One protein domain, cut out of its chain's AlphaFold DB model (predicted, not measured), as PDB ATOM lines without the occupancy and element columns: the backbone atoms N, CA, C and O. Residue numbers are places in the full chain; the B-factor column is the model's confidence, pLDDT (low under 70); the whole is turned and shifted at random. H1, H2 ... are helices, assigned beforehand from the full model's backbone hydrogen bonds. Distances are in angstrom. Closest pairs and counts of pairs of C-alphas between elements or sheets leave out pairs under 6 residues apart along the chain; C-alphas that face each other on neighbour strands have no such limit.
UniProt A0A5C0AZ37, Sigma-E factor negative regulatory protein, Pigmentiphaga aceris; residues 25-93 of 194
ATOM      1  N   ASP A  25      11.106   6.490 -57.895       72.50
ATOM      2  CA  ASP A  25      10.390   5.215 -57.787       72.50
ATOM      3  C   ASP A  25      10.584   4.612 -56.385       72.50
ATOM      4  O   ASP A  25       9.603   4.342 -55.692       72.50
ATOM      5  N   SER A  26      11.830   4.564 -55.895       76.00
ATOM      6  CA  SER A  26      12.147   4.076 -54.544       76.00
ATOM      7  C   SER A  26      11.498   4.900 -53.427       76.00
ATOM      8  O   SER A  26      10.933   4.328 -52.497       76.00
ATOM      9  N   ASP A  27      11.530   6.235 -53.515       79.44
ATOM     10  CA  ASP A  27      10.872   7.100 -52.524       79.44
ATOM     11  C   ASP A  27       9.353   6.867 -52.501       79.44
ATOM     12  O   ASP A  27       8.726   6.877 -51.435       79.44
ATOM     13  N   SER A  28       8.749   6.632 -53.670       82.12
ATOM     14  CA  SER A  28       7.318   6.351 -53.779       82.12
ATOM     15  C   SER A  28       6.944   4.975 -53.216       82.12
ATOM     16  O   SER A  28       5.927   4.860 -52.524       82.12
ATOM     17  N   ASP A  29       7.793   3.967 -53.419       85.25
ATOM     18  CA  ASP A  29       7.611   2.617 -52.882       85.25
ATOM     19  C   ASP A  29       7.745   2.587 -51.354       85.25
ATOM     20  O   ASP A  29       6.911   1.982 -50.672       85.25
ATOM     21  N   MET A  30       8.726   3.305 -50.800       86.31
ATOM     22  CA  MET A  30       8.903   3.445 -49.350       86.31
ATOM     23  C   MET A  30       7.727   4.171 -48.691       86.31
ATOM     24  O   MET A  30       7.203   3.720 -47.666       86.31
ATOM     25  N   ALA A  31       7.272   5.278 -49.289       87.44
ATOM     26  CA  ALA A  31       6.116   6.021 -48.791       87.44
ATOM     27  C   ALA A  31       4.843   5.162 -48.810       87.44
ATOM     28  O   ALA A  31       4.074   5.159 -47.845       87.44
ATOM     29  N   TRP A  32       4.641   4.394 -49.883       90.12
ATOM     30  CA  TRP A  32       3.524   3.464 -49.983       90.12
ATOM     31  C   TRP A  32       3.616   2.344 -48.933       90.12
ATOM     32  O   TRP A  32       2.612   2.035 -48.292       90.12
ATOM     33  N   LEU A  33       4.802   1.771 -48.695       88.88
ATOM     34  CA  LEU A  33       4.994   0.722 -47.688       88.88
ATOM     35  C   LEU A  33       4.730   1.233 -46.263       88.88
ATOM     36  O   LEU A  33       4.141   0.514 -45.455       88.88
ATOM     37  N   SER A  34       5.125   2.472 -45.960       87.69
ATOM     38  CA  SER A  34       4.802   3.120 -44.683       87.69
ATOM     39  C   SER A  34       3.288   3.266 -44.503       87.69
ATOM     40  O   SER A  34       2.751   2.846 -43.482       87.69
ATOM     41  N   ALA A  35       2.583   3.787 -45.515       89.62
ATOM     42  CA  ALA A  35       1.123   3.899 -45.477       89.62
ATOM     43  C   ALA A  35       0.448   2.523 -45.325       89.62
ATOM     44  O   ALA A  35      -0.550   2.385 -44.615       89.62
ATOM     45  N   PHE A  36       1.013   1.491 -45.958       89.56
ATOM     46  CA  PHE A  36       0.545   0.114 -45.831       89.56
ATOM     47  C   PHE A  36       0.701  -0.421 -44.400       89.56
ATOM     48  O   PHE A  36      -0.225  -1.029 -43.863       89.56
ATOM     49  N   MET A  37       1.839  -0.158 -43.748       86.44
ATOM     50  CA  MET A  37       2.063  -0.525 -42.342       86.44
ATOM     51  C   MET A  37       1.088   0.147 -41.380       86.44
ATOM     52  O   MET A  37       0.622  -0.500 -40.438       86.44
ATOM     53  N   ASP A  38       0.774   1.416 -41.626       88.31
ATOM     54  CA  ASP A  38      -0.144   2.198 -40.797       88.31
ATOM     55  C   ASP A  38      -1.625   1.855 -41.064       88.31
ATOM     56  O   ASP A  38      -2.519   2.301 -40.340       88.31
ATOM     57  N   GLY A  39      -1.901   1.005 -42.062       88.12
ATOM     58  CA  GLY A  39      -3.256   0.614 -42.454       88.12
ATOM     59  C   GLY A  39      -4.018   1.724 -43.182       88.12
ATOM     60  O   GLY A  39      -5.249   1.723 -43.187       88.12
ATOM     61  N   GLU A  40      -3.294   2.677 -43.768       89.44
ATOM     62  CA  GLU A  40      -3.841   3.794 -44.545       89.44
ATOM     63  C   GLU A  40      -4.032   3.441 -46.031       89.44
ATOM     64  O   GLU A  40      -4.652   4.196 -46.783       89.44
ATOM     65  N   THR A  41      -3.540   2.276 -46.462       85.31
ATOM     66  CA  THR A  41      -3.823   1.701 -47.783       85.31
ATOM     67  C   THR A  41      -5.177   0.988 -47.819       85.31
ATOM     68  O   THR A  41      -5.790   0.702 -46.792       85.31
ATOM     69  N   GLY A  42      -5.667   0.703 -49.029       82.31
ATOM     70  CA  GLY A  42      -6.903  -0.056 -49.231       82.31
ATOM     71  C   GLY A  42      -6.794  -1.531 -48.817       82.31
ATOM     72  O   GLY A  42      -5.857  -1.945 -48.140       82.31
ATOM     73  N   ASP A  43      -7.751  -2.342 -49.273       78.69
ATOM     74  CA  ASP A  43      -7.819  -3.793 -49.023       78.69
ATOM     75  C   ASP A  43      -6.774  -4.587 -49.849       78.69
ATOM     76  O   ASP A  43      -7.108  -5.551 -50.539       78.69
ATOM     77  N   GLU A  44      -5.514  -4.158 -49.842       79.31
ATOM     78  CA  GLU A  44      -4.421  -4.830 -50.545       79.31
ATOM     79  C   GLU A  44      -3.942  -6.059 -49.760       79.31
ATOM     80  O   GLU A  44      -3.775  -6.025 -48.537       79.31
ATOM     81  N   ASP A  45      -3.707  -7.165 -50.470       82.88
ATOM     82  CA  ASP A  45      -3.213  -8.389 -49.853       82.88
ATOM     83  C   ASP A  45      -1.753  -8.223 -49.408       82.88
ATOM     84  O   ASP A  45      -0.868  -7.825 -50.166       82.88
ATOM     85  N   PHE A  46      -1.479  -8.602 -48.159       82.06
ATOM     86  CA  PHE A  46      -0.151  -8.506 -47.545       82.06
ATOM     87  C   PHE A  46       0.942  -9.271 -48.311       82.06
ATOM     88  O   PHE A  46       2.110  -8.880 -48.302       82.06
ATOM     89  N   SER A  47       0.584 -10.374 -48.978       82.75
ATOM     90  CA  SER A  47       1.515 -11.124 -49.829       82.75
ATOM     91  C   SER A  47       1.982 -10.306 -51.022       82.75
ATOM     92  O   SER A  47       3.172 -10.313 -51.337       82.75
ATOM     93  N   ASP A  48       1.044  -9.607 -51.651       83.19
ATOM     94  CA  ASP A  48       1.257  -8.860 -52.881       83.19
ATOM     95  C   ASP A  48       2.031  -7.585 -52.555       83.19
ATOM     96  O   ASP A  48       3.006  -7.255 -53.232       83.19
ATOM     97  N   ALA A  49       1.689  -6.955 -51.431       82.88
ATOM     98  CA  ALA A  49       2.401  -5.812 -50.883       82.88
ATOM     99  C   ALA A  49       3.903  -6.063 -50.710       82.88
ATOM    100  O   ALA A  49       4.741  -5.286 -51.162       82.88
ATOM    101  N   LEU A  50       4.240  -7.199 -50.105       83.75
ATOM    102  CA  LEU A  50       5.616  -7.583 -49.818       83.75
ATOM    103  C   LEU A  50       6.300  -8.362 -50.955       83.75
ATOM    104  O   LEU A  50       7.362  -8.956 -50.733       83.75
ATOM    105  N   SER A  51       5.679  -8.433 -52.134       82.44
ATOM    106  CA  SER A  51       6.280  -9.009 -53.346       82.44
ATOM    107  C   SER A  51       7.031  -7.975 -54.193       82.44
ATOM    108  O   SER A  51       7.806  -8.357 -55.070       82.44
ATOM    109  N   LYS A  52       6.822  -6.680 -53.913       82.56
ATOM    110  CA  LYS A  52       7.552  -5.568 -54.528       82.56
ATOM    111  C   LYS A  52       9.042  -5.631 -54.177       82.56
ATOM    112  O   LYS A  52       9.422  -6.203 -53.151       82.56
ATOM    113  N   ALA A  53       9.876  -5.060 -55.047       76.81
ATOM    114  CA  ALA A  53      11.315  -4.982 -54.822       76.81
ATOM    115  C   ALA A  53      11.599  -4.269 -53.492       76.81
ATOM    116  O   ALA A  53      10.918  -3.308 -53.156       76.81
ATOM    117  N   ASP A  54      12.543  -4.805 -52.715       83.31
ATOM    118  CA  ASP A  54      13.027  -4.286 -51.426       83.31
ATOM    119  C   ASP A  54      12.000  -4.100 -50.288       83.31
ATOM    120  O   ASP A  54      12.395  -4.034 -49.124       83.31
ATOM    121  N   ALA A  55      10.695  -4.220 -50.551       86.19
ATOM    122  CA  ALA A  55       9.631  -4.044 -49.562       86.19
ATOM    123  C   ALA A  55       9.767  -4.960 -48.333       86.19
ATOM    124  O   ALA A  55       9.371  -4.593 -47.230       86.19
ATOM    125  N   ARG A  56      10.348  -6.160 -48.489       86.19
ATOM    126  CA  ARG A  56      10.655  -7.055 -47.355       86.19
ATOM    127  C   ARG A  56      11.757  -6.492 -46.457       86.19
ATOM    128  O   ARG A  56      11.652  -6.580 -45.240       86.19
ATOM    129  N   ALA A  57      12.815  -5.964 -47.068       87.25
ATOM    130  CA  ALA A  57      13.960  -5.421 -46.352       87.25
ATOM    131  C   ALA A  57      13.572  -4.119 -45.641       87.25
ATOM    132  O   ALA A  57      13.859  -3.963 -44.454       87.25
ATOM    133  N   ASP A  58      12.837  -3.246 -46.326       89.81
ATOM    134  CA  ASP A  58      12.302  -2.016 -45.740       89.81
ATOM    135  C   ASP A  58      11.317  -2.318 -44.607       89.81
ATOM    136  O   ASP A  58      11.345  -1.666 -43.560       89.81
ATOM    137  N   TRP A  59      10.513  -3.379 -44.758       89.88
ATOM    138  CA  TRP A  59       9.619  -3.845 -43.704       89.88
ATOM    139  C   TRP A  59      10.350  -4.201 -42.413       89.88
ATOM    140  O   TRP A  59       9.943  -3.770 -41.326       89.88
ATOM    141  N   ASP A  60      11.443  -4.950 -42.538       89.19
ATOM    142  CA  ASP A  60      12.282  -5.342 -41.409       89.19
ATOM    143  C   ASP A  60      12.955  -4.121 -40.758       89.19
ATOM    144  O   ASP A  60      12.999  -4.020 -39.527       89.19
ATOM    145  N   VAL A  61      13.430  -3.161 -41.560       90.81
ATOM    146  CA  VAL A  61      14.060  -1.926 -41.062       90.81
ATOM    147  C   VAL A  61      13.063  -1.069 -40.283       90.81
ATOM    148  O   VAL A  61      13.379  -0.629 -39.175       90.81
ATOM    149  N   TYR A  62      11.858  -0.847 -40.809       90.88
ATOM    150  CA  TYR A  62      10.850  -0.022 -40.133       90.88
ATOM    151  C   TYR A  62      10.398  -0.641 -38.808       90.88
ATOM    152  O   TYR A  62      10.277   0.066 -37.803       90.88
ATOM    153  N   HIS A  63      10.244  -1.966 -38.755       89.62
ATOM    154  CA  HIS A  63       9.936  -2.655 -37.501       89.62
ATOM    155  C   HIS A  63      11.083  -2.554 -36.493       89.62
ATOM    156  O   HIS A  63      10.829  -2.270 -35.321       89.62
ATOM    157  N   LEU A  64      12.337  -2.680 -36.941       91.62
ATOM    158  CA  LEU A  64      13.507  -2.508 -36.079       91.62
ATOM    159  C   LEU A  64      13.594  -1.086 -35.502       91.62
ATOM    160  O   LEU A  64      13.871  -0.930 -34.312       91.62
ATOM    161  N   ILE A  65      13.328  -0.050 -36.307       91.00
ATOM    162  CA  ILE A  65      13.244   1.341 -35.825       91.00
ATOM    163  C   ILE A  65      12.156   1.455 -34.751       91.00
ATOM    164  O   ILE A  65      12.403   2.007 -33.676       91.00
ATOM    165  N   GLY A  66      10.976   0.885 -35.006       89.25
ATOM    166  CA  GLY A  66       9.881   0.855 -34.038       89.25
ATOM    167  C   GLY A  66      10.267   0.165 -32.727       89.25
ATOM    168  O   GLY A  66       9.928   0.647 -31.643       89.25
ATOM    169  N   ASP A  67      11.016  -0.929 -32.798       91.69
ATOM    170  CA  ASP A  67      11.475  -1.666 -31.624       91.69
ATOM    171  C   ASP A  67      12.515  -0.883 -30.819       91.69
ATOM    172  O   ASP A  67      12.382  -0.780 -29.596       91.69
ATOM    173  N   VAL A  68      13.464  -0.224 -31.495       93.88
ATOM    174  CA  VAL A  68      14.418   0.714 -30.875       93.88
ATOM    175  C   VAL A  68      13.684   1.834 -30.134       93.88
ATOM    176  O   VAL A  68      14.044   2.158 -29.000       93.88
ATOM    177  N   MET A  69      12.642   2.407 -30.745       93.62
ATOM    178  CA  MET A  69      11.853   3.492 -30.149       93.62
ATOM    179  C   MET A  69      11.061   3.048 -28.911       93.62
ATOM    180  O   MET A  69      10.864   3.850 -27.997       93.62
ATOM    181  N   ARG A  70      10.600   1.790 -28.857       91.88
ATOM    182  CA  ARG A  70       9.847   1.253 -27.708       91.88
ATOM    183  C   ARG A  70      10.759   0.859 -26.552       91.88
ATOM    184  O   ARG A  70      10.419   1.110 -25.397       91.88
ATOM    185  N   SER A  71      11.879   0.199 -26.840       91.69
ATOM    186  CA  SER A  71      12.855  -0.196 -25.826       91.69
ATOM    187  C   SER A  71      14.175  -0.642 -26.458       91.69
ATOM    188  O   SER A  71      14.167  -1.509 -27.331       91.69
ATOM    189  N   PRO A  72      15.332  -0.210 -25.927       85.19
ATOM    190  CA  PRO A  72      16.635  -0.717 -26.362       85.19
ATOM    191  C   PRO A  72      16.782  -2.240 -26.234       85.19
ATOM    192  O   PRO A  72      17.558  -2.845 -26.963       85.19
ATOM    193  N   ALA A  73      16.036  -2.881 -25.326       87.38
ATOM    194  CA  ALA A  73      16.062  -4.337 -25.177       87.38
ATOM    195  C   ALA A  73      15.446  -5.077 -26.381       87.38
ATOM    196  O   ALA A  73      15.788  -6.236 -26.614       87.38
ATOM    197  N   LEU A  74      14.557  -4.411 -27.130       85.44
ATOM    198  CA  LEU A  74      13.891  -4.938 -28.324       85.44
ATOM    199  C   LEU A  74      14.666  -4.636 -29.615       85.44
ATOM    200  O   LEU A  74      14.339  -5.197 -30.651       85.44
ATOM    201  N   ALA A  75      15.711  -3.804 -29.555       84.94
ATOM    202  CA  ALA A  75      16.547  -3.404 -30.688       84.94
ATOM    203  C   ALA A  75      17.485  -4.527 -31.173       84.94
ATOM    204  O   ALA A  75      18.701  -4.349 -31.271       84.94
ATOM    205  N   GLN A  76      16.937  -5.712 -31.427       84.19
ATOM    206  CA  GLN A  76      17.681  -6.865 -31.913       84.19
ATOM    207  C   GLN A  76      17.214  -7.198 -33.327       84.19
ATOM    208  O   GLN A  76      16.023  -7.437 -33.529       84.19
ATOM    209  N   PRO A  77      18.127  -7.246 -34.311       79.00
ATOM    210  CA  PRO A  77      17.762  -7.675 -35.647       79.00
ATOM    211  C   PRO A  77      17.283  -9.126 -35.606       79.00
ATOM    212  O   PRO A  77      17.810  -9.962 -34.862       79.00
ATOM    213  N   LEU A  78      16.284  -9.431 -36.429       79.19
ATOM    214  CA  LEU A  78      15.764 -10.782 -36.541       79.19
ATOM    215  C   LEU A  78      16.880 -11.725 -37.019       79.19
ATOM    216  O   LEU A  78      17.628 -11.413 -37.945       79.19
ATOM    217  N   ASN A  79      17.001 -12.896 -36.391       84.69
ATOM    218  CA  ASN A  79      18.006 -13.878 -36.795       84.69
ATOM    219  C   ASN A  79      17.763 -14.318 -38.250       84.69
ATOM    220  O   ASN A  79      16.638 -14.676 -38.619       84.69
ATOM    221  N   ALA A  80      18.830 -14.338 -39.055       81.94
ATOM    222  CA  ALA A  80      18.800 -14.813 -40.428       81.94
ATOM    223  C   ALA A  80      18.133 -16.200 -40.520       81.94
ATOM    224  O   ALA A  80      18.557 -17.184 -39.911       81.94
ATOM    225  N   GLY A  81      17.043 -16.277 -41.284       85.56
ATOM    226  CA  GLY A  81      16.293 -17.514 -41.500       85.56
ATOM    227  C   GLY A  81      15.286 -17.883 -40.405       85.56
ATOM    228  O   GLY A  81      14.615 -18.904 -40.553       85.56
ATOM    229  N   PHE A  82      15.113 -17.083 -39.344       88.88
ATOM    230  CA  PHE A  82      14.019 -17.291 -38.384       88.88
ATOM    231  C   PHE A  82      12.653 -17.205 -39.076       88.88
ATOM    232  O   PHE A  82      11.878 -18.157 -39.008       88.88
ATOM    233  N   ALA A  83      12.399 -16.122 -39.819       87.00
ATOM    234  CA  ALA A  83      11.153 -15.938 -40.564       87.00
ATOM    235  C   ALA A  83      10.906 -17.078 -41.569       87.00
ATOM    236  O   ALA A  83       9.794 -17.590 -41.661       87.00
ATOM    237  N   ALA A  84      11.956 -17.541 -42.255       89.62
ATOM    238  CA  ALA A  84      11.872 -18.666 -43.186       89.62
ATOM    239  C   ALA A  84      11.494 -19.980 -42.480       89.62
ATOM    240  O   ALA A  84      10.623 -20.707 -42.953       89.62
ATOM    241  N   LYS A  85      12.095 -20.275 -41.318       93.62
ATOM    242  CA  LYS A  85      11.753 -21.459 -40.510       93.62
ATOM    243  C   LYS A  85      10.325 -21.393 -39.979       93.62
ATOM    244  O   LYS A  85       9.617 -22.397 -40.031       93.62
ATOM    245  N   VAL A  86       9.897 -20.229 -39.488       92.56
ATOM    246  CA  VAL A  86       8.520 -20.010 -39.023       92.56
ATOM    247  C   VAL A  86       7.539 -20.206 -40.176       92.56
ATOM    248  O   VAL A  86       6.610 -20.994 -40.045       92.56
ATOM    249  N   SER A  87       7.789 -19.579 -41.328       89.38
ATOM    250  CA  SER A  87       6.964 -19.731 -42.530       89.38
ATOM    251  C   SER A  87       6.864 -21.193 -42.981       89.38
ATOM    252  O   SER A  87       5.760 -21.679 -43.216       89.38
ATOM    253  N   ALA A  88       7.982 -21.923 -43.014       93.25
ATOM    254  CA  ALA A  88       7.997 -23.342 -43.362       93.25
ATOM    255  C   ALA A  88       7.236 -24.210 -42.345       93.25
ATOM    256  O   ALA A  88       6.541 -25.145 -42.735       93.25
ATOM    257  N   THR A  89       7.340 -23.889 -41.052       93.88
ATOM    258  CA  THR A  89       6.614 -24.605 -39.993       93.88
ATOM    259  C   THR A  89       5.111 -24.376 -40.126       93.88
ATOM    260  O   THR A  89       4.365 -25.347 -40.120       93.88
ATOM    261  N   ILE A  90       4.677 -23.126 -40.343       90.56
ATOM    262  CA  ILE A  90       3.266 -22.770 -40.574       90.56
ATOM    263  C   ILE A  90       2.734 -23.454 -41.838       90.56
ATOM    264  O   ILE A  90       1.637 -24.000 -41.825       90.56
ATOM    265  N   ALA A  91       3.507 -23.472 -42.927       89.50
ATOM    266  CA  ALA A  91       3.108 -24.138 -44.168       89.50
ATOM    267  C   ALA A  91       2.965 -25.664 -44.012       89.50
ATOM    268  O   ALA A  91       2.206 -26.289 -44.751       89.50
ATOM    269  N   ALA A  92       3.689 -26.258 -43.062       92.38
ATOM    270  CA  ALA A  92       3.586 -27.671 -42.718       92.38
ATOM    271  C   ALA A  92       2.432 -27.977 -41.745       92.38
ATOM    272  O   ALA A  92       2.117 -29.152 -41.533       92.38
ATOM    273  N   GLU A  93       1.793 -26.963 -41.151       90.38
ATOM    274  CA  GLU A  93       0.626 -27.185 -40.305       90.38
ATOM    275  C   GLU A  93      -0.559 -27.667 -41.159       90.38
ATOM    276  O   GLU A  93      -0.844 -27.105 -42.221       90.38
TER     277      GLU A  93
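Overview. This is residues 25 to 93 of the 194 residues of the protein "Sigma-E factor negative regulatory protein" of Pigmentiphaga aceris (UniProt A0A5C0AZ37). The longest helix, H3, makes one side of an open, hook-like shape: H1 packs steeply on the first residues of H3, 55 to 59, with the short H2 near by, and after residue 70 of H3 a long link folds back to H4. H4 sticks out by itself, with no contact to the other helices and an empty gap between it and them. The printed part has 69 residues with four named helices, in the order H1, H2, H3, H4, and no named strand, and its class is all helix. The whole is only just loose, close to compact, with a radius of gyration of the C-alphas of 13.6 A and spans of 34 by 31 by 20 A.

Along the chain. H3, residues 55 to 70, measures 22.5 A from first to last C-alpha, from C-alpha 55 at (9.631, -4.044, -49.562) to C-alpha 70 at (9.847, 1.253, -27.708). H1, residues 25 to 37, measures 18.5 A and begins with C-alpha 25 at (10.390, 5.215, -57.787). H2, residues 46 to 49, has four residues and measures 5.0 A. H4, residues 82 to 92, measures 15.3 A and ends with C-alpha 92 at (3.586, -27.671, -42.718).

Arrangement. H3 touches H1 with residues 55 to 59 alone, and H1 touches H3 with residues 29 to 33 alone. Their closest C-alphas, those of Leu 33 and Ala 55, are 6.9 A apart. The two helices run the same way at a steep tilt of 54 degrees. H2 and H3 are close but not clearly touching; their closest C-alphas, those of Ala 49 and Ala 55, are 7.6 A apart. H1 and H2 are also close but not clearly touching, with the closest C-alphas, those of Leu 33 and Ala 49, 7.7 A apart. H4 is apart from H1, H2 and H3. In H1, H3 and H4 every pair of O of residue i and N of residue i+4 is within hydrogen-bond range; H2 is too short for such a pair.

Size, cuts and confidence. The two C-alphas farthest apart are those of Asp 25 and Glu 93, the first and last printed residues, at 38.1 A. Residues 79 to 93, of which 82 to 92 belong to H4, stand free. Without them the body has 54 residues, spans 33 by 20 by 20 A and has a radius of gyration of 12.0 A. The link from H3 to H4, 11 residues, is long; the link from H1 to H2, 8 residues, is short, and that from H2 to H3, 5 residues, is tight. The printed part has no cut. The mean pLDDT of the printed part is 86.6, and no printed residue is under 70.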